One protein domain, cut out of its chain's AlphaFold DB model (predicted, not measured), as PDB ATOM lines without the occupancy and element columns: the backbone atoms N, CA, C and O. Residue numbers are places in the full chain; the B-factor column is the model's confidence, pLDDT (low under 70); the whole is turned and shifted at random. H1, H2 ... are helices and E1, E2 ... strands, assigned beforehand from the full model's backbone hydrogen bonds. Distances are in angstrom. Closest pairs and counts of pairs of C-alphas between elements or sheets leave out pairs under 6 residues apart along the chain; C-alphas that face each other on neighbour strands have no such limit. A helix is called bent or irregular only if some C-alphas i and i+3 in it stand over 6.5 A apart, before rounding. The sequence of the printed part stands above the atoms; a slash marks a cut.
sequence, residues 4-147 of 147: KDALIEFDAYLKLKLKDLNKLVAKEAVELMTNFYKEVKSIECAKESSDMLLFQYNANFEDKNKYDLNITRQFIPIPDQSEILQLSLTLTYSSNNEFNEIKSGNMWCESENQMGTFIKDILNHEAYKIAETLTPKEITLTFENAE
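This is residues 4 to 147 of the 147 residues of an uncharacterized protein of Nitrospirae bacterium (UniProt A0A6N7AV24). One twisted sheet of five strands has four helices over one face, while its other face is bare. H2 and H3 run side by side along the strands, over E2 and E4; H4 crosses the strands near one end of H2, and H1 covers E3. The printed part has 144 residues, in the order H1 H2 E1 E2 E3 E4 H3 H4 E5, of mixed class; the sheet, E4 E1 E2 E3 E5, is antiparallel. It is compact, radius of gyration of the C-alphas 14.9 A, spanning 46 by 31 by 30 A.

H1, residues 4 to 16, begins at C-alpha 4 (-17.434, 11.546, 7.979) and spans 19.9 A; H2, 26 to 39, spans 19.7 A. E1 is 51 to 59, 26.2 A; E2 66 to 75, 27.5 A; E3 85 to 94, 28.2 A; E4 105 to 109. H3 is 112 to 124, 19.2 A; H4 126 to 133; E5, 138 to 145, 22.1 A, ends at C-alpha 145 (-12.988, 15.578, 0.617). H1 and H3 are irregular: C-alphas 4 and 7 are 7.4 A apart, 113 and 116 7.3 A.

E1, E2 and E3 form a meander, each the antiparallel neighbour of the one before, in two hairpins; with E4 beside E1 they make a Greek key, the first strand neighbouring the fourth. Within hydrogen-bond range are N 54 and O 72, 2.8 A; N 71 and O 89, 2.9 A; N 88 and O 142, 2.9 A; N 55 and O 107, 2.8 A. The helices on one face make two layers with the sheet. The hub H2 touches H4, C-alphas of Ala 26 and Glu 132 closest at 5.5 A. It only just touches H3, with 3 pairs within 8 A, Lys 38 and Glu 112 closest at 7.2 A. H1 also only just touches it, with 3 pairs, Phe 10 and Phe 36 closest at 7.2 A. Every O i to N i+4 pair is within range in H2, 8 of 9 in H1, 7 of 9 in H3, 3 of 4 in H4.

The farthest C-alphas, Pro 79 and Asn 97, are 46.4 A apart. The printed part has no cut; the link H2 to E1 is long. Residues 97 and 147 are under pLDDT 70.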
ATOM      1  N   LYS A   4     -18.774  12.109   7.722       95.31
ATOM      2  CA  LYS A   4     -17.434  11.546   7.979       95.31
ATOM      3  C   LYS A   4     -17.417  10.073   8.406       95.31
ATOM      4  O   LYS A   4     -16.380   9.426   8.325       95.31
ATOM      5  N   ASP A   5     -18.553   9.558   8.873       97.12
ATOM      6  CA  ASP A   5     -18.690   8.162   9.289       97.12
ATOM      7  C   ASP A   5     -19.160   7.274   8.116       97.12
ATOM      8  O   ASP A   5     -19.285   6.062   8.280       97.12
ATOM      9  N   ALA A   6     -19.394   7.843   6.922       97.69
ATOM     10  CA  ALA A   6     -19.992   7.144   5.782       97.69
ATOM     11  C   ALA A   6     -19.238   5.871   5.377       97.69
ATOM     12  O   ALA A   6     -19.883   4.872   5.072       97.69
ATOM     13  N   LEU A   7     -17.901   5.875   5.423       97.94
ATOM     14  CA  LEU A   7     -17.096   4.686   5.122       97.94
ATOM     15  C   LEU A   7     -17.369   3.545   6.114       97.94
ATOM     16  O   LEU A   7     -17.625   2.413   5.713       97.94
ATOM     17  N   ILE A   8     -17.361   3.855   7.414       97.94
ATOM     18  CA  ILE A   8     -17.597   2.880   8.489       97.94
ATOM     19  C   ILE A   8     -19.028   2.336   8.409       97.94
ATOM     20  O   ILE A   8     -19.257   1.135   8.560       97.94
ATOM     21  N   GLU A   9     -19.990   3.218   8.154       98.38
ATOM     22  CA  GLU A   9     -21.407   2.872   8.036       98.38
ATOM     23  C   GLU A   9     -21.678   2.024   6.789       98.38
ATOM     24  O   GLU A   9     -22.451   1.067   6.855       98.38
ATOM     25  N   PHE A  10     -21.006   2.303   5.668       98.25
ATOM     26  CA  PHE A  10     -21.119   1.484   4.464       98.25
ATOM     27  C   PHE A  10     -20.498   0.096   4.653       98.25
ATOM     28  O   PHE A  10     -21.102  -0.905   4.275       98.25
ATOM     29  N   ASP A  11     -19.350  -0.002   5.325       97.50
ATOM     30  CA  ASP A  11     -18.738  -1.286   5.686       97.50
ATOM     31  C   ASP A  11     -19.644  -2.127   6.599       97.50
ATOM     32  O   ASP A  11     -19.776  -3.346   6.430       97.50
ATOM     33  N   ALA A  12     -20.292  -1.491   7.578       98.00
ATOM     34  CA  ALA A  12     -21.291  -2.148   8.416       98.00
ATOM     35  C   ALA A  12     -22.508  -2.594   7.589       98.00
ATOM     36  O   ALA A  12     -23.014  -3.706   7.771       98.00
ATOM     37  N   TYR A  13     -22.937  -1.764   6.638       98.19
ATOM     38  CA  TYR A  13     -24.041  -2.054   5.732       98.19
ATOM     39  C   TYR A  13     -23.744  -3.242   4.803       98.19
ATOM     40  O   TYR A  13     -24.585  -4.133   4.664       98.19
ATOM     41  N   LEU A  14     -22.533  -3.342   4.243       97.75
ATOM     42  CA  LEU A  14     -22.090  -4.499   3.454       97.75
ATOM     43  C   LEU A  14     -22.183  -5.804   4.255       97.75
ATOM     44  O   LEU A  14     -22.745  -6.791   3.772       97.75
ATOM     45  N   LYS A  15     -21.700  -5.796   5.507       97.50
ATOM     46  CA  LYS A  15     -21.780  -6.955   6.416       97.50
ATOM     47  C   LYS A  15     -23.225  -7.342   6.706       97.50
ATOM     48  O   LYS A  15     -23.556  -8.525   6.661       97.50
ATOM     49  N   LEU A  16     -24.094  -6.358   6.946       97.62
ATOM     50  CA  LEU A  16     -25.524  -6.582   7.165       97.62
ATOM     51  C   LEU A  16     -26.197  -7.236   5.947       97.62
ATOM     52  O   LEU A  16     -27.044  -8.110   6.112       97.62
ATOM     53  N   LYS A  17     -25.812  -6.841   4.728       97.56
ATOM     54  CA  LYS A  17     -26.334  -7.418   3.477       97.56
ATOM     55  C   LYS A  17     -25.603  -8.697   3.039       97.56
ATOM     56  O   LYS A  17     -25.921  -9.228   1.976       97.56
ATOM     57  N   LEU A  18     -24.658  -9.202   3.843       96.94
ATOM     58  CA  LEU A  18     -23.825 -10.377   3.548       96.94
ATOM     59  C   LEU A  18     -23.096 -10.261   2.197       96.94
ATOM     60  O   LEU A  18     -22.994 -11.234   1.446       96.94
ATOM     61  N   LYS A  19     -22.609  -9.057   1.876       97.38
ATOM     62  CA  LYS A  19     -21.862  -8.769   0.650       97.38
ATOM     63  C   LYS A  19     -20.371  -8.628   0.934       97.38
ATOM     64  O   LYS A  19     -19.962  -8.093   1.960       97.38
ATOM     65  N   ASP A  20     -19.570  -9.121  -0.004       96.38
ATOM     66  CA  ASP A  20     -18.113  -9.013  -0.007       96.38
ATOM     67  C   ASP A  20     -17.719  -7.953  -1.037       96.38
ATOM     68  O   ASP A  20     -17.989  -8.132  -2.227       96.38
ATOM     69  N   LEU A  21     -17.103  -6.856  -0.579       95.88
ATOM     70  CA  LEU A  21     -16.708  -5.724  -1.423       95.88
ATOM     71  C   LEU A  21     -15.898  -6.180  -2.645       95.88
ATOM     72  O   LEU A  21     -16.135  -5.717  -3.753       95.88
ATOM     73  N   ASN A  22     -14.996  -7.148  -2.461       95.88
ATOM     74  CA  ASN A  22     -14.068  -7.590  -3.505       95.88
ATOM     75  C   ASN A  22     -14.702  -8.537  -4.534       95.88
ATOM     76  O   ASN A  22     -14.007  -9.061  -5.403       95.88
ATOM     77  N   LYS A  23     -16.004  -8.814  -4.415       96.62
ATOM     78  CA  LYS A  23     -16.744  -9.726  -5.301       96.62
ATOM     79  C   LYS A  23     -17.985  -9.091  -5.912       96.62
ATOM     80  O   LYS A  23     -18.765  -9.808  -6.535       96.62
ATOM     81  N   LEU A  24     -18.180  -7.787  -5.721       97.25
ATOM     82  CA  LEU A  24     -19.346  -7.103  -6.261       97.25
ATOM     83  C   LEU A  24     -19.323  -7.097  -7.791       97.25
ATOM     84  O   LEU A  24     -18.281  -6.939  -8.425       97.25
ATOM     85  N   VAL A  25     -20.507  -7.213  -8.377       96.88
ATOM     86  CA  VAL A  25     -20.750  -6.912  -9.795       96.88
ATOM     87  C   VAL A  25     -21.498  -5.583  -9.948       96.88
ATOM     88  O   VAL A  25     -22.036  -5.058  -8.972       96.88
ATOM     89  N   ALA A  26     -21.576  -5.049 -11.174       97.38
ATOM     90  CA  ALA A  26     -22.188  -3.742 -11.462       97.38
ATOM     91  C   ALA A  26     -23.586  -3.582 -10.847       97.38
ATOM     92  O   ALA A  26     -23.867  -2.591 -10.173       97.38
ATOM     93  N   LYS A  27     -24.438  -4.600 -11.013       97.56
ATOM     94  CA  LYS A  27     -25.783  -4.625 -10.437       97.56
ATOM     95  C   LYS A  27     -25.771  -4.465  -8.918       97.56
ATOM     96  O   LYS A  27     -26.499  -3.640  -8.376       97.56
ATOM     97  N   GLU A  28     -24.932  -5.239  -8.235       98.00
ATOM     98  CA  GLU A  28     -24.857  -5.221  -6.775       98.00
ATOM     99  C   GLU A  28     -24.305  -3.895  -6.260       98.00
ATOM    100  O   GLU A  28     -24.789  -3.398  -5.251       98.00
ATOM    101  N   ALA A  29     -23.339  -3.296  -6.956       98.00
ATOM    102  CA  ALA A  29     -22.799  -1.990  -6.598       98.00
ATOM    103  C   ALA A  29     -23.857  -0.880  -6.685       98.00
ATOM    104  O   ALA A  29     -24.017  -0.104  -5.739       98.00
ATOM    105  N   VAL A  30     -24.629  -0.845  -7.780       98.25
ATOM    106  CA  VAL A  30     -25.743   0.101  -7.947       98.25
ATOM    107  C   VAL A  30     -26.802  -0.123  -6.866       98.25
ATOM    108  O   VAL A  30     -27.210   0.829  -6.200       98.25
ATOM    109  N   GLU A  31     -27.219  -1.371  -6.633       98.12
ATOM    110  CA  GLU A  31     -28.199  -1.714  -5.594       98.12
ATOM    111  C   GLU A  31     -27.707  -1.346  -4.188       98.12
ATOM    112  O   GLU A  31     -28.472  -0.815  -3.383       98.12
ATOM    113  N   LEU A  32     -26.440  -1.602  -3.865       98.44
ATOM    114  CA  LEU A  32     -25.873  -1.297  -2.554       98.44
ATOM    115  C   LEU A  32     -25.821   0.204  -2.297       98.44
ATOM    116  O   LEU A  32     -26.299   0.640  -1.254       98.44
ATOM    117  N   MET A  33     -25.298   0.992  -3.239       98.50
ATOM    118  CA  MET A  33     -25.172   2.442  -3.067       98.50
ATOM    119  C   MET A  33     -26.534   3.140  -3.028       98.50
ATOM    120  O   MET A  33     -26.773   3.987  -2.165       98.50
ATOM    121  N   THR A  34     -27.469   2.744  -3.899       98.31
ATOM    122  CA  THR A  34     -28.825   3.321  -3.928       98.31
ATOM    123  C   THR A  34     -29.642   2.948  -2.692       98.31
ATOM    124  O   THR A  34     -30.290   3.812  -2.096       98.31
ATOM    125  N   ASN A  35     -29.567   1.695  -2.232       98.19
ATOM    126  CA  ASN A  35     -30.244   1.296  -0.999       98.19
ATOM    127  C   ASN A  35     -29.569   1.897   0.237       98.19
ATOM    128  O   ASN A  35     -30.273   2.311   1.148       98.19
ATOM    129  N   PHE A  36     -28.240   2.024   0.272       98.44
ATOM    130  CA  PHE A  36     -27.548   2.705   1.369       98.44
ATOM    131  C   PHE A  36     -27.965   4.176   1.480       98.44
ATOM    132  O   PHE A  36     -28.264   4.655   2.572       98.44
ATOM    133  N   TYR A  37     -28.067   4.881   0.352       97.50
ATOM    134  CA  TYR A  37     -28.606   6.240   0.299       97.50
ATOM    135  C   TYR A  37     -30.041   6.336   0.840       97.50
ATOM    136  O   TYR A  37     -30.403   7.263   1.573       97.50
ATOM    137  N   LYS A  38     -30.875   5.352   0.502       96.50
ATOM    138  CA  LYS A  38     -32.270   5.307   0.937       96.50
ATOM    139  C   LYS A  38     -32.421   4.951   2.418       96.50
ATOM    140  O   LYS A  38     -33.182   5.604   3.125       96.50
ATOM    141  N   GLU A  39     -31.719   3.922   2.876       97.50
ATOM    142  CA  GLU A  39     -31.888   3.308   4.196       97.50
ATOM    143  C   GLU A  39     -31.066   4.017   5.284       97.50
ATOM    144  O   GLU A  39     -31.503   4.092   6.431       97.50
ATOM    145  N   VAL A  40     -29.901   4.574   4.940       97.06
ATOM    146  CA  VAL A  40     -28.981   5.208   5.895       97.06
ATOM    147  C   VAL A  40     -28.914   6.708   5.628       97.06
ATOM    148  O   VAL A  40     -28.112   7.194   4.830       97.06
ATOM    149  N   LYS A  41     -29.776   7.474   6.300       94.88
ATOM    150  CA  LYS A  41     -29.870   8.931   6.116       94.88
ATOM    151  C   LYS A  41     -28.732   9.684   6.797       94.88
ATOM    152  O   LYS A  41     -28.362   9.364   7.931       94.88
ATOM    153  N   SER A  42     -28.198  10.701   6.124       93.88
ATOM    154  CA  SER A  42     -27.329  11.684   6.769       93.88
ATOM    155  C   SER A  42     -28.141  12.547   7.740       93.88
ATOM    156  O   SER A  42     -29.282  12.898   7.449       93.88
ATOM    157  N   ILE A  43     -27.568  12.881   8.899       93.94
ATOM    158  CA  ILE A  43     -28.158  13.849   9.846       93.94
ATOM    159  C   ILE A  43     -27.544  15.250   9.711       93.94
ATOM    160  O   ILE A  43     -27.988  16.176  10.383       93.94
ATOM    161  N   GLU A  44     -26.511  15.395   8.877       92.00
ATOM    162  CA  GLU A  44     -25.743  16.638   8.704       92.00
ATOM    163  C   GLU A  44     -26.084  17.356   7.385       92.00
ATOM    164  O   GLU A  44     -25.726  18.517   7.199       92.00
ATOM    165  N   CYS A  45     -26.828  16.696   6.495       89.81
ATOM    166  CA  CYS A  45     -27.282  17.226   5.211       89.81
ATOM    167  C   CYS A  45     -28.732  17.722   5.338       89.81
ATOM    168  O   CYS A  45     -29.669  16.926   5.344       89.81
ATOM    169  N   ALA A  46     -28.935  19.034   5.492       80.50
ATOM    170  CA  ALA A  46     -30.267  19.583   5.784       80.50
ATOM    171  C   ALA A  46     -31.151  19.821   4.547       80.50
ATOM    172  O   ALA A  46     -32.361  19.996   4.684       80.50
ATOM    173  N   LYS A  47     -30.560  19.890   3.348       82.12
ATOM    174  CA  LYS A  47     -31.277  20.078   2.076       82.12
ATOM    175  C   LYS A  47     -31.222  18.794   1.262       82.12
ATOM    176  O   LYS A  47     -30.223  18.086   1.319       82.12
ATOM    177  N   GLU A  48     -32.236  18.529   0.443       75.81
ATOM    178  CA  GLU A  48     -32.202  17.368  -0.461       75.81
ATOM    179  C   GLU A  48     -30.944  17.396  -1.348       75.81
ATOM    180  O   GLU A  48     -30.179  16.442  -1.354       75.81
ATOM    181  N   SER A  49     -30.615  18.563  -1.914       83.38
ATOM    182  CA  SER A  49     -29.418  18.790  -2.738       83.38
ATOM    183  C   SER A  49     -28.076  18.740  -1.987       83.38
ATOM    184  O   SER A  49     -27.052  19.145  -2.531       83.38
ATOM    185  N   SER A  50     -28.070  18.364  -0.707       91.56
ATOM    186  CA  SER A  50     -26.854  18.240   0.109       91.56
ATOM    187  C   SER A  50     -26.488  16.791   0.428       91.56
ATOM    188  O   SER A  50     -25.433  16.552   1.004       91.56
ATOM    189  N   ASP A  51     -27.332  15.831   0.047       95.38
ATOM    190  CA  ASP A  51     -27.066  14.392   0.098       95.38
ATOM    191  C   ASP A  51     -27.539  13.803  -1.234       95.38
ATOM    192  O   ASP A  51     -28.741  13.651  -1.469       95.38
ATOM    193  N   MET A  52     -26.598  13.536  -2.135       96.75
ATOM    194  CA  MET A  52     -26.877  13.210  -3.537       96.75
ATOM    195  C   MET A  52     -26.134  11.949  -3.966       96.75
ATOM    196  O   MET A  52     -25.096  11.606  -3.398       96.75
ATOM    197  N   LEU A  53     -26.639  11.282  -5.002       98.31
ATOM    198  CA  LEU A  53     -25.907  10.231  -5.704       98.31
ATOM    199  C   LEU A  53     -25.421  10.717  -7.066       98.31
ATOM    200  O   LEU A  53     -26.090  11.485  -7.756       98.31
ATOM    201  N   LEU A  54     -24.272  10.192  -7.462       98.31
ATOM    202  CA  LEU A  54     -23.632  10.410  -8.743       98.31
ATOM    203  C   LEU A  54     -23.250   9.056  -9.331       98.31
ATOM    204  O   LEU A  54     -22.607   8.252  -8.668       98.31
ATOM    205  N   PHE A  55     -23.638   8.808 -10.574       98.56
ATOM    206  CA  PHE A  55     -23.126   7.707 -11.380       98.56
ATOM    207  C   PHE A  55     -22.179   8.277 -12.426       98.56
ATOM    208  O   PHE A  55     -22.571   9.157 -13.191       98.56
ATOM    209  N   GLN A  56     -20.950   7.786 -12.471       97.50
ATOM    210  CA  GLN A  56     -19.900   8.220 -13.385       97.50
ATOM    211  C   GLN A  56     -19.360   7.035 -14.171       97.50
ATOM    212  O   GLN A  56     -19.275   5.916 -13.669       97.50
ATOM    213  N   TYR A  57     -19.008   7.291 -15.425       96.19
ATOM    214  CA  TYR A  57     -18.423   6.299 -16.312       96.19
ATOM    215  C   TYR A  57     -17.403   6.975 -17.219       96.19
ATOM    216  O   TYR A  57     -17.694   7.998 -17.848       96.19
ATOM    217  N   ASN A  58     -16.192   6.431 -17.275       94.44
ATOM    218  CA  ASN A  58     -15.104   7.008 -18.052       94.44
ATOM    219  C   ASN A  58     -13.989   5.992 -18.302       94.44
ATOM    220  O   ASN A  58     -13.771   5.069 -17.520       94.44
ATOM    221  N   ALA A  59     -13.209   6.226 -19.360       90.12
ATOM    222  CA  ALA A  59     -11.874   5.646 -19.436       90.12
ATOM    223  C   ALA A  59     -11.068   6.094 -18.208       90.12
ATOM    224  O   ALA A  59     -11.136   7.266 -17.820       90.12
ATOM    225  N   ASN A  60     -10.337   5.172 -17.588       86.44
ATOM    226  CA  ASN A  60      -9.549   5.477 -16.402       86.44
ATOM    227  C   ASN A  60      -8.441   6.484 -16.767       86.44
ATOM    228  O   ASN A  60      -7.794   6.385 -17.816       86.44
ATOM    229  N   PHE A  61      -8.260   7.496 -15.917       78.94
ATOM    230  CA  PHE A  61      -7.344   8.605 -16.190       78.94
ATOM    231  C   PHE A  61      -5.866   8.211 -16.061       78.94
ATOM    232  O   PHE A  61      -5.023   8.786 -16.752       78.94
ATOM    233  N   GLU A  62      -5.553   7.235 -15.208       85.88
ATOM    234  CA  GLU A  62      -4.191   6.760 -14.952       85.88
ATOM    235  C   GLU A  62      -3.766   5.677 -15.953       85.88
ATOM    236  O   GLU A  62      -2.616   5.647 -16.394       85.88
ATOM    237  N   ASP A  63      -4.700   4.816 -16.361       85.62
ATOM    238  CA  ASP A  63      -4.471   3.725 -17.306       85.62
ATOM    239  C   ASP A  63      -5.583   3.661 -18.357       85.62
ATOM    240  O   ASP A  63      -6.680   3.167 -18.118       85.62
ATOM    241  N   LYS A  64      -5.263   4.077 -19.586       82.94
ATOM    242  CA  LYS A  64      -6.202   4.060 -20.722       82.94
ATOM    243  C   LYS A  64      -6.676   2.655 -21.117       82.94
ATOM    244  O   LYS A  64      -7.612   2.537 -21.902       82.94
ATOM    245  N   ASN A  65      -6.039   1.601 -20.602       87.81
ATOM    246  CA  ASN A  65      -6.480   0.217 -20.778       87.81
ATOM    247  C   ASN A  65      -7.459  -0.226 -19.690       87.81
ATOM    248  O   ASN A  65      -7.801  -1.409 -19.626       87.81
ATOM    249  N   LYS A  66      -7.908   0.689 -18.832       92.56
ATOM    250  CA  LYS A  66      -8.940   0.459 -17.831       92.56
ATOM    251  C   LYS A  66     -10.140   1.372 -18.077       92.56
ATOM    252  O   LYS A  66     -10.026   2.450 -18.665       92.56
ATOM    253  N   TYR A  67     -11.297   0.919 -17.625       94.94
ATOM    254  CA  TYR A  67     -12.540   1.677 -17.656       94.94
ATOM    255  C   TYR A  67     -13.176   1.637 -16.274       94.94
ATOM    256  O   TYR A  67     -13.283   0.560 -15.687       94.94
ATOM    257  N   ASP A  68     -13.599   2.792 -15.778       96.38
ATOM    258  CA  ASP A  68     -14.185   2.922 -14.453       96.38
ATOM    259  C   ASP A  68     -15.678   3.193 -14.561       96.38
ATOM    260  O   ASP A  68     -16.131   4.054 -15.319       96.38
ATOM    261  N   LEU A  69     -16.433   2.454 -13.758       97.31
ATOM    262  CA  LEU A  69     -17.806   2.769 -13.409       97.31
ATOM    263  C   LEU A  69     -17.820   3.079 -11.916       97.31
ATOM    264  O   LEU A  69     -17.428   2.251 -11.096       97.31
ATOM    265  N   ASN A  70     -18.265   4.275 -11.567       96.50
ATOM    266  CA  ASN A  70     -18.277   4.763 -10.203       96.50
ATOM    267  C   ASN A  70     -19.704   5.137  -9.790       96.50
ATOM    268  O   ASN A  70     -20.447   5.754 -10.556       96.50
ATOM    269  N   ILE A  71     -20.077   4.761  -8.567       98.38
ATOM    270  CA  ILE A  71     -21.239   5.322  -7.886       98.38
ATOM    271  C   ILE A  71     -20.742   6.034  -6.637       98.38
ATOM    272  O   ILE A  71     -20.158   5.407  -5.756       98.38
ATOM    273  N   THR A  72     -21.010   7.330  -6.556       98.50
ATOM    274  CA  THR A  72     -20.592   8.193  -5.456       98.50
ATOM    275  C   THR A  72     -21.804   8.717  -4.712       98.50
ATOM    276  O   THR A  72     -22.779   9.155  -5.321       98.50
ATOM    277  N   ARG A  73     -21.743   8.700  -3.381       98.19
ATOM    278  CA  ARG A  73     -22.640   9.473  -2.524       98.19
ATOM    279  C   ARG A  73     -21.906  10.714  -2.047       98.19
ATOM    280  O   ARG A  73     -20.895  10.600  -1.360       98.19
ATOM    281  N   GLN A  74     -22.426  11.877  -2.415       97.44
ATOM    282  CA  GLN A  74     -21.865  13.171  -2.057       97.44
ATOM    283  C   GLN A  74     -22.653  13.796  -0.910       97.44
ATOM    284  O   GLN A  74     -23.881  13.879  -0.959       97.44
ATOM    285  N   PHE A  75     -21.925  14.296   0.082       96.44
ATOM    286  CA  PHE A  75     -22.440  15.010   1.236       96.44
ATOM    287  C   PHE A  75     -21.914  16.445   1.228       96.44
ATOM    288  O   PHE A  75     -20.721  16.669   1.052       96.44
ATOM    289  N   ILE A  76     -22.801  17.405   1.475       94.00
ATOM    290  CA  ILE A  76     -22.475  18.814   1.724       94.00
ATOM    291  C   ILE A  76     -23.018  19.158   3.123       94.00
ATOM    292  O   ILE A  76     -24.173  19.586   3.249       94.00
ATOM    293  N   PRO A  77     -22.262  18.872   4.197       88.62
ATOM    294  CA  PRO A  77     -22.729  19.043   5.569       88.62
ATOM    295  C   PRO A  77     -23.032  20.507   5.932       88.62
ATOM    296  O   PRO A  77     -22.532  21.452   5.332       88.62
ATOM    297  N   ILE A  78     -23.848  20.718   6.964       85.88
ATOM    298  CA  ILE A  78     -24.062  22.031   7.593       85.88
ATOM    299  C   ILE A  78     -23.412  22.030   8.988       85.88
ATOM    300  O   ILE A  78     -23.515  21.027   9.697       85.88
ATOM    301  N   PRO A  79     -22.784  23.141   9.433       76.06
ATOM    302  CA  PRO A  79     -22.713  24.456   8.780       76.06
ATOM    303  C   PRO A  79     -21.653  24.581   7.683       76.06
ATOM    304  O   PRO A  79     -21.649  25.592   6.980       76.06
ATOM    305  N   ASP A  80     -20.783  23.587   7.536       74.31
ATOM    306  CA  ASP A  80     -19.631  23.663   6.648       74.31
ATOM    307  C   ASP A  80     -19.966  23.283   5.199       74.31
ATOM    308  O   ASP A  80     -19.674  22.191   4.726       74.31
ATOM    309  N   GLN A  81     -20.575  24.226   4.475       73.44
ATOM    310  CA  GLN A  81     -20.861  24.073   3.042       73.44
ATOM    311  C   GLN A  81     -19.603  24.152   2.160       73.44
ATOM    312  O   GLN A  81     -19.734  24.114   0.937       73.44
ATOM    313  N   SER A  82     -18.416  24.325   2.754       78.00
ATOM    314  CA  SER A  82     -17.152  24.305   2.017       78.00
ATOM    315  C   SER A  82     -16.558  22.903   1.900       78.00
ATOM    316  O   SER A  82     -15.765  22.670   0.995       78.00
ATOM    317  N   GLU A  83     -16.983  21.961   2.748       87.69
ATOM    318  CA  GLU A  83     -16.598  20.555   2.639       87.69
ATOM    319  C   GLU A  83     -17.556  19.798   1.707       87.69
ATOM    320  O   GLU A  83     -18.771  19.749   1.929       87.69
ATOM    321  N   ILE A  84     -16.999  19.167   0.671       93.94
ATOM    322  CA  ILE A  84     -17.722  18.251  -0.214       93.94
ATOM    323  C   ILE A  84     -17.169  16.858   0.044       93.94
ATOM    324  O   ILE A  84     -16.158  16.453  -0.514       93.94
ATOM    325  N   LEU A  85     -17.835  16.102   0.907       96.44
ATOM    326  CA  LEU A  85     -17.384  14.762   1.268       96.44
ATOM    327  C   LEU A  85     -17.991  13.739   0.308       96.44
ATOM    328  O   LEU A  85     -19.190  13.784   0.027       96.44
ATOM    329  N   GLN A  86     -17.193  12.796  -0.176       97.88
ATOM    330  CA  GLN A  86     -17.625  11.796  -1.147       97.88
ATOM    331  C   GLN A  86     -17.285  10.389  -0.666       97.88
ATOM    332  O   GLN A  86     -16.147  10.108  -0.308       97.88
ATOM    333  N   LEU A  87     -18.289   9.506  -0.655       98.56
ATOM    334  CA  LEU A  87     -18.118   8.060  -0.528       98.56
ATOM    335  C   LEU A  87     -18.292   7.432  -1.910       98.56
ATOM    336  O   LEU A  87     -19.401   7.438  -2.447       98.56
ATOM    337  N   SER A  88     -17.225   6.850  -2.438       98.38
ATOM    338  CA  SER A  88     -17.131   6.425  -3.832       98.38
ATOM    339  C   SER A  88     -16.899   4.923  -3.919       98.38
ATOM    340  O   SER A  88     -15.915   4.419  -3.384       98.38
ATOM    341  N   LEU A  89     -17.799   4.204  -4.595       98.62
ATOM    342  CA  LEU A  89     -17.626   2.797  -4.951       98.62
ATOM    343  C   LEU A  89     -17.290   2.703  -6.440       98.62
ATOM    344  O   LEU A  89     -18.153   2.942  -7.289       98.62
ATOM    345  N   THR A  90     -16.050   2.337  -6.748       98.12
ATOM    346  CA  THR A  90     -15.539   2.255  -8.119       98.12
ATOM    347  C   THR A  90     -15.302   0.807  -8.515       98.12
ATOM    348  O   THR A  90     -14.674   0.041  -7.787       98.12
ATOM    349  N   LEU A  91     -15.811   0.435  -9.685       98.06
ATOM    350  CA  LEU A  91     -15.611  -0.849 -10.333       98.06
ATOM    351  C   LEU A  91     -14.754  -0.596 -11.564       98.06
ATOM    352  O   LEU A  91     -15.168   0.105 -12.490       98.06
ATOM    353  N   THR A  92     -13.570  -1.187 -11.572       96.81
ATOM    354  CA  THR A  92     -12.587  -0.988 -12.628       96.81
ATOM    355  C   THR A  92     -12.510  -2.236 -13.493       96.81
ATOM    356  O   THR A  92     -12.276  -3.351 -13.018       96.81
ATOM    357  N   TYR A  93     -12.693  -2.050 -14.792       95.12
ATOM    358  CA  TYR A  93     -12.712  -3.095 -15.806       95.12
ATOM    359  C   TYR A  93     -11.483  -2.980 -16.700       95.12
ATOM    360  O   TYR A  93     -10.913  -1.904 -16.865       95.12
ATOM    361  N   SER A  94     -11.082  -4.088 -17.325       90.62
ATOM    362  CA  SER A  94     -10.179  -4.002 -18.473       90.62
ATOM    363  C   SER A  94     -10.923  -3.315 -19.615       90.62
ATOM    364  O   SER A  94     -11.997  -3.776 -20.000       90.62
ATOM    365  N   SER A  95     -10.354  -2.244 -20.160       75.75
ATOM    366  CA  SER A  95     -10.857  -1.613 -21.372       75.75
ATOM    367  C   SER A  95     -10.740  -2.623 -22.509       75.75
ATOM    368  O   SER A  95      -9.646  -3.020 -22.917       75.75
ATOM    369  N   ASN A  96     -11.885  -3.120 -22.954       75.56
ATOM    370  CA  ASN A  96     -12.019  -3.907 -24.165       75.56
ATOM    371  C   ASN A  96     -12.603  -3.001 -25.264       75.56
ATOM    372  O   ASN A  96     -12.973  -1.852 -25.021       75.56
ATOM    373  N   ASN A  97     -12.703  -3.516 -26.490       69.81
ATOM    374  CA  ASN A  97     -13.274  -2.743 -27.597       69.81
ATOM    375  C   ASN A  97     -14.703  -2.242 -27.318       69.81
ATOM    376  O   ASN A  97     -15.110  -1.269 -27.940       69.81
ATOM    377  N   GLU A  98     -15.439  -2.866 -26.394       79.62
ATOM    378  CA  GLU A  98     -16.821  -2.499 -26.075       79.62
ATOM    379  C   GLU A  98     -16.891  -1.153 -25.332       79.62
ATOM    380  O   GLU A  98     -17.773  -0.347 -25.610       79.62
ATOM    381  N   PHE A  99     -15.930  -0.851 -24.451       85.19
ATOM    382  CA  PHE A  99     -15.887   0.439 -23.749       85.19
ATOM    383  C   PHE A  99     -15.302   1.589 -24.580       85.19
ATOM    384  O   PHE A  99     -15.591   2.752 -24.297       85.19
ATOM    385  N   ASN A 100     -14.505   1.294 -25.612       78.56
ATOM    386  CA  ASN A 100     -13.783   2.309 -26.394       78.56
ATOM    387  C   ASN A 100     -14.697   3.293 -27.143       78.56
ATOM    388  O   ASN A 100     -14.263   4.394 -27.485       78.56
ATOM    389  N   GLU A 101     -15.945   2.913 -27.412       84.50
ATOM    390  CA  GLU A 101     -16.910   3.759 -28.122       84.50
ATOM    391  C   GLU A 101     -17.734   4.648 -27.175       84.50
ATOM    392  O   GLU A 101     -18.376   5.606 -27.616       84.50
ATOM    393  N   ILE A 102     -17.676   4.387 -25.866       89.38
ATOM    394  CA  ILE A 102     -18.464   5.113 -24.873       89.38
ATOM    395  C   ILE A 102     -17.720   6.369 -24.436       89.38
ATOM    396  O   ILE A 102     -16.669   6.321 -23.794       89.38
ATOM    397  N   LYS A 103     -18.311   7.527 -24.733       90.38
ATOM    398  CA  LYS A 103     -17.832   8.810 -24.212       90.38
ATOM    399  C   LYS A 103     -18.026   8.866 -22.704       90.38
ATOM    400  O   LYS A 103     -19.075   8.473 -22.210       90.38
ATOM    401  N   SER A 104     -17.042   9.413 -21.998       94.00
ATOM    402  CA  SER A 104     -17.159   9.667 -20.565       94.00
ATOM    403  C   SER A 104     -18.370  10.543 -20.248       94.00
ATOM    404  O   SER A 104     -18.689  11.470 -20.998       94.00
ATOM    405  N   GLY A 105     -19.010  10.286 -19.114       96.31
ATOM    406  CA  GLY A 105     -20.188  11.026 -18.695       96.31
ATOM    407  C   GLY A 105     -20.596  10.731 -17.261       96.31
ATOM    408  O   GLY A 105     -19.907  10.029 -16.518       96.31
ATOM    409  N   ASN A 106     -21.713  11.332 -16.857       97.50
ATOM    410  CA  ASN A 106     -22.269  11.158 -15.527       97.50
ATOM    411  C   ASN A 106     -23.787  11.365 -15.492       97.50
ATOM    412  O   ASN A 106     -24.375  11.892 -16.437       97.50
ATOM    413  N   MET A 107     -24.404  10.919 -14.402       98.00
ATOM    414  CA  MET A 107     -25.818  11.099 -14.082       98.00
ATOM    415  C   MET A 107     -25.947  11.431 -12.598       98.00
ATOM    416  O   MET A 107     -25.321  10.773 -11.769       98.00
ATOM    417  N   TRP A 108     -26.779  12.413 -12.262       97.75
ATOM    418  CA  TRP A 108     -27.026  12.823 -10.880       97.75
ATOM    419  C   TRP A 108     -28.404  12.372 -10.394       97.75
ATOM    420  O   TRP A 108     -29.372  12.332 -11.153       97.75
ATOM    421  N   CYS A 109     -28.482  12.079  -9.102       97.56
ATOM    422  CA  CYS A 109     -29.710  11.962  -8.334       97.56
ATOM    423  C   CYS A 109     -29.597  12.913  -7.144       97.56
ATOM    424  O   CYS A 109     -28.939  12.626  -6.145       97.56
ATOM    425  N   GLU A 110     -30.223  14.075  -7.293       95.38
ATOM    426  CA  GLU A 110     -30.144  15.188  -6.346       95.38
ATOM    427  C   GLU A 110     -31.094  15.019  -5.156       95.38
ATOM    428  O   GLU A 110     -31.003  15.751  -4.175       95.38
ATOM    429  N   SER A 111     -32.044  14.085  -5.250       93.06
ATOM    430  CA  SER A 111     -32.976  13.769  -4.172       93.06
ATOM    431  C   SER A 111     -33.597  12.383  -4.320       93.06
ATOM    432  O   SER A 111     -33.638  11.801  -5.408       93.06
ATOM    433  N   GLU A 112     -34.174  11.868  -3.231       91.81
ATOM    434  CA  GLU A 112     -34.856  10.567  -3.215       91.81
ATOM    435  C   GLU A 112     -36.022  10.482  -4.219       91.81
ATOM    436  O   GLU A 112     -36.281   9.413  -4.772       91.81
ATOM    437  N   ASN A 113     -36.673  11.605  -4.540       94.12
ATOM    438  CA  ASN A 113     -37.753  11.649  -5.532       94.12
ATOM    439  C   ASN A 113     -37.268  11.328  -6.959       94.12
ATOM    440  O   ASN A 113     -38.054  10.870  -7.787       94.12
ATOM    441  N   GLN A 114     -35.980  11.537  -7.250       96.31
ATOM    442  CA  GLN A 114     -35.375  11.220  -8.547       96.31
ATOM    443  C   GLN A 114     -34.876   9.772  -8.637       96.31
ATOM    444  O   GLN A 114     -34.550   9.311  -9.730       96.31
ATOM    445  N   MET A 115     -34.858   9.029  -7.523       96.00
ATOM    446  CA  MET A 115     -34.234   7.703  -7.434       96.00
ATOM    447  C   MET A 115     -34.759   6.714  -8.482       96.00
ATOM    448  O   MET A 115     -33.988   5.971  -9.085       96.00
ATOM    449  N   GLY A 116     -36.073   6.712  -8.729       97.50
ATOM    450  CA  GLY A 116     -36.681   5.818  -9.718       97.50
ATOM    451  C   GLY A 116     -36.186   6.085 -11.143       97.50
ATOM    452  O   GLY A 116     -35.876   5.143 -11.871       97.50
ATOM    453  N   THR A 117     -36.076   7.359 -11.525       97.94
ATOM    454  CA  THR A 117     -35.531   7.769 -12.827       97.94
ATOM    455  C   THR A 117     -34.035   7.490 -12.897       97.94
ATOM    456  O   THR A 117     -33.589   6.874 -13.853       97.94
ATOM    457  N   PHE A 118     -33.283   7.828 -11.850       98.25
ATOM    458  CA  PHE A 118     -31.842   7.595 -11.774       98.25
ATOM    459  C   PHE A 118     -31.466   6.124 -11.976       98.25
ATOM    460  O   PHE A 118     -30.657   5.802 -12.843       98.25
ATOM    461  N   ILE A 119     -32.106   5.210 -11.237       98.38
ATOM    462  CA  ILE A 119     -31.872   3.768 -11.394       98.38
ATOM    463  C   ILE A 119     -32.237   3.327 -12.813       98.38
ATOM    464  O   ILE A 119     -31.480   2.599 -13.449       98.38
ATOM    465  N   LYS A 120     -33.383   3.776 -13.336       98.25
ATOM    466  CA  LYS A 120     -33.806   3.440 -14.698       98.25
ATOM    467  C   LYS A 120     -32.788   3.909 -15.741       98.25
ATOM    468  O   LYS A 120     -32.522   3.160 -16.680       98.25
ATOM    469  N   ASP A 121     -32.248   5.111 -15.599       98.12
ATOM    470  CA  ASP A 121     -31.298   5.683 -16.550       98.12
ATOM    471  C   ASP A 121     -29.965   4.927 -16.514       98.12
ATOM    472  O   ASP A 121     -29.470   4.548 -17.574       98.12
ATOM    473  N   ILE A 122     -29.463   4.575 -15.321       98.25
ATOM    474  CA  ILE A 122     -28.283   3.708 -15.162       98.25
ATOM    475  C   ILE A 122     -28.499   2.368 -15.863       98.25
ATOM    476  O   ILE A 122     -27.712   2.000 -16.729       98.25
ATOM    477  N   LEU A 123     -29.582   1.653 -15.537       97.44
ATOM    478  CA  LEU A 123     -29.844   0.312 -16.077       97.44
ATOM    479  C   LEU A 123     -30.017   0.307 -17.606       97.44
ATOM    480  O   LEU A 123     -29.785  -0.706 -18.266       97.44
ATOM    481  N   ASN A 124     -30.435   1.433 -18.188       97.75
ATOM    482  CA  ASN A 124     -30.581   1.571 -19.632       97.75
ATOM    483  C   ASN A 124     -29.316   2.073 -20.336       97.75
ATOM    484  O   ASN A 124     -29.251   1.958 -21.566       97.75
ATOM    485  N   HIS A 125     -28.325   2.574 -19.597       97.12
ATOM    486  CA  HIS A 125     -27.101   3.135 -20.152       97.12
ATOM    487  C   HIS A 125     -26.163   2.056 -20.710       97.12
ATOM    488  O   HIS A 125     -26.012   0.976 -20.137       97.12
ATOM    489  N   GLU A 126     -25.487   2.362 -21.818       95.50
ATOM    490  CA  GLU A 126     -24.577   1.431 -22.500       95.50
ATOM    491  C   GLU A 126     -23.410   1.005 -21.600       95.50
ATOM    492  O   GLU A 126     -23.110  -0.183 -21.513       95.50
ATOM    493  N   ALA A 127     -22.828   1.944 -20.841       95.56
ATOM    494  CA  ALA A 127     -21.722   1.644 -19.925       95.56
ATOM    495  C   ALA A 127     -22.111   0.606 -18.861       95.56
ATOM    496  O   ALA A 127     -21.348  -0.317 -18.590       95.56
ATOM    497  N   TYR A 128     -23.318   0.724 -18.292       97.19
ATOM    498  CA  TYR A 128     -23.823  -0.241 -17.317       97.19
ATOM    499  C   TYR A 128     -24.108  -1.597 -17.973       97.19
ATOM    500  O   TYR A 128     -23.740  -2.631 -17.427       97.19
ATOM    501  N   LYS A 129     -24.723  -1.603 -19.164       96.25
ATOM    502  CA  LYS A 129     -25.038  -2.840 -19.894       96.25
ATOM    503  C   LYS A 129     -23.792  -3.659 -20.227       96.25
ATOM    504  O   LYS A 129     -23.833  -4.876 -20.108       96.25
ATOM    505  N   ILE A 130     -22.689  -3.010 -20.603       94.94
ATOM    506  CA  ILE A 130     -21.398  -3.690 -20.792       94.94
ATOM    507  C   ILE A 130     -20.847  -4.157 -19.442       94.94
ATOM    508  O   ILE A 130     -20.455  -5.308 -19.292       94.94
ATOM    509  N   ALA A 131     -20.856  -3.293 -18.428       95.31
ATOM    510  CA  ALA A 131     -20.361  -3.635 -17.098       95.31
ATOM    511  C   ALA A 131     -21.086  -4.844 -16.468       95.31
ATOM    512  O   ALA A 131     -20.476  -5.592 -15.706       95.31
ATOM    513  N   GLU A 132     -22.364  -5.062 -16.795       95.31
ATOM    514  CA  GLU A 132     -23.170  -6.202 -16.339       95.31
ATOM    515  C   GLU A 132     -22.732  -7.544 -16.956       95.31
ATOM    516  O   GLU A 132     -22.922  -8.591 -16.334       95.31
ATOM    517  N   THR A 133     -22.107  -7.542 -18.137       94.50
ATOM    518  CA  THR A 133     -21.595  -8.766 -18.784       94.50
ATOM    519  C   THR A 133     -20.163  -9.108 -18.368       94.50
ATOM    520  O   THR A 133     -19.651 -10.174 -18.722       94.50
ATOM    521  N   LEU A 134     -19.513  -8.230 -17.601       94.19
ATOM    522  CA  LEU A 134     -18.107  -8.329 -17.232       94.19
ATOM    523  C   LEU A 134     -17.920  -8.493 -15.722       94.19
ATOM    524  O   LEU A 134     -18.746  -8.108 -14.898       94.19
ATOM    525  N   THR A 135     -16.768  -9.040 -15.343       94.50
ATOM    526  CA  THR A 135     -16.314  -9.055 -13.949       94.50
ATOM    527  C   THR A 135     -15.301  -7.928 -13.739       94.50
ATOM    528  O   THR A 135     -14.322  -7.875 -14.497       94.50
ATOM    529  N   PRO A 136     -15.488  -7.056 -12.730       96.44
ATOM    530  CA  PRO A 136     -14.489  -6.055 -12.373       96.44
ATOM    531  C   PRO A 136     -13.143  -6.711 -12.067       96.44
ATOM    532  O   PRO A 136     -13.071  -7.792 -11.480       96.44
ATOM    533  N   LYS A 137     -12.058  -6.057 -12.470       96.00
ATOM    534  CA  LYS A 137     -10.691  -6.448 -12.104       96.00
ATOM    535  C   LYS A 137     -10.302  -5.931 -10.732       96.00
ATOM    536  O   LYS A 137      -9.480  -6.546 -10.062       96.00
ATOM    537  N   GLU A 138     -10.884  -4.808 -10.354       96.25
ATOM    538  CA  GLU A 138     -10.590  -4.088  -9.132       96.25
ATOM    539  C   GLU A 138     -11.868  -3.388  -8.672       96.25
ATOM    540  O   GLU A 138     -12.672  -2.937  -9.493       96.25
ATOM    541  N   ILE A 139     -12.085  -3.381  -7.360       97.94
ATOM    542  CA  ILE A 139     -13.227  -2.735  -6.720       97.94
ATOM    543  C   ILE A 139     -12.672  -1.949  -5.546       97.94
ATOM    544  O   ILE A 139     -12.036  -2.529  -4.663       97.94
ATOM    545  N   THR A 140     -12.894  -0.643  -5.541       97.44
ATOM    546  CA  THR A 140     -12.387   0.250  -4.501       97.44
ATOM    547  C   THR A 140     -13.530   1.008  -3.853       97.44
ATOM    548  O   THR A 140     -14.485   1.421  -4.508       97.44
ATOM    549  N   LEU A 141     -13.432   1.158  -2.535       98.25
ATOM    550  CA  LEU A 141     -14.306   2.000  -1.740       98.25
ATOM    551  C   LEU A 141     -13.437   3.083  -1.111       98.25
ATOM    552  O   LEU A 141     -12.549   2.772  -0.315       98.25
ATOM    553  N   THR A 142     -13.667   4.336  -1.482       97.50
ATOM    554  CA  THR A 142     -12.896   5.475  -0.979       97.50
ATOM    555  C   THR A 142     -13.804   6.490  -0.306       97.50
ATOM    556  O   THR A 142     -14.997   6.580  -0.598       97.50
ATOM    557  N   PHE A 143     -13.232   7.231   0.641       97.75
ATOM    558  CA  PHE A 143     -13.883   8.362   1.278       97.75
ATOM    559  C   PHE A 143     -12.923   9.544   1.311       97.75
ATOM    560  O   PHE A 143     -11.838   9.433   1.883       97.75
ATOM    561  N   GLU A 144     -13.317  10.650   0.692       96.06
ATOM    562  CA  GLU A 144     -12.454  11.816   0.502       96.06
ATOM    563  C   GLU A 144     -13.225  13.134   0.595       96.06
ATOM    564  O   GLU A 144     -14.454  13.164   0.512       96.06
ATOM    565  N   ASN A 145     -12.485  14.224   0.799       93.44
ATOM    566  CA  ASN A 145     -12.988  15.578   0.617       93.44
ATOM    567  C   ASN A 145     -12.629  16.012  -0.808       93.44
ATOM    568  O   ASN A 145     -11.447  16.061  -1.142       93.44
ATOM    569  N   ALA A 146     -13.635  16.267  -1.637       86.00
ATOM    570  CA  ALA A 146     -13.462  16.757  -2.992       86.00
ATOM    571  C   ALA A 146     -13.064  18.240  -2.935       86.00
ATOM    572  O   ALA A 146     -13.869  19.085  -2.539       86.00
ATOM    573  N   GLU A 147     -11.806  18.525  -3.282       61.00
ATOM    574  CA  GLU A 147     -11.247  19.884  -3.393       61.00
ATOM    575  C   GLU A 147     -11.693  20.617  -4.669       61.00
ATOM    576  O   GLU A 147     -11.829  19.968  -5.734       61.00
TER     577      GLU A 147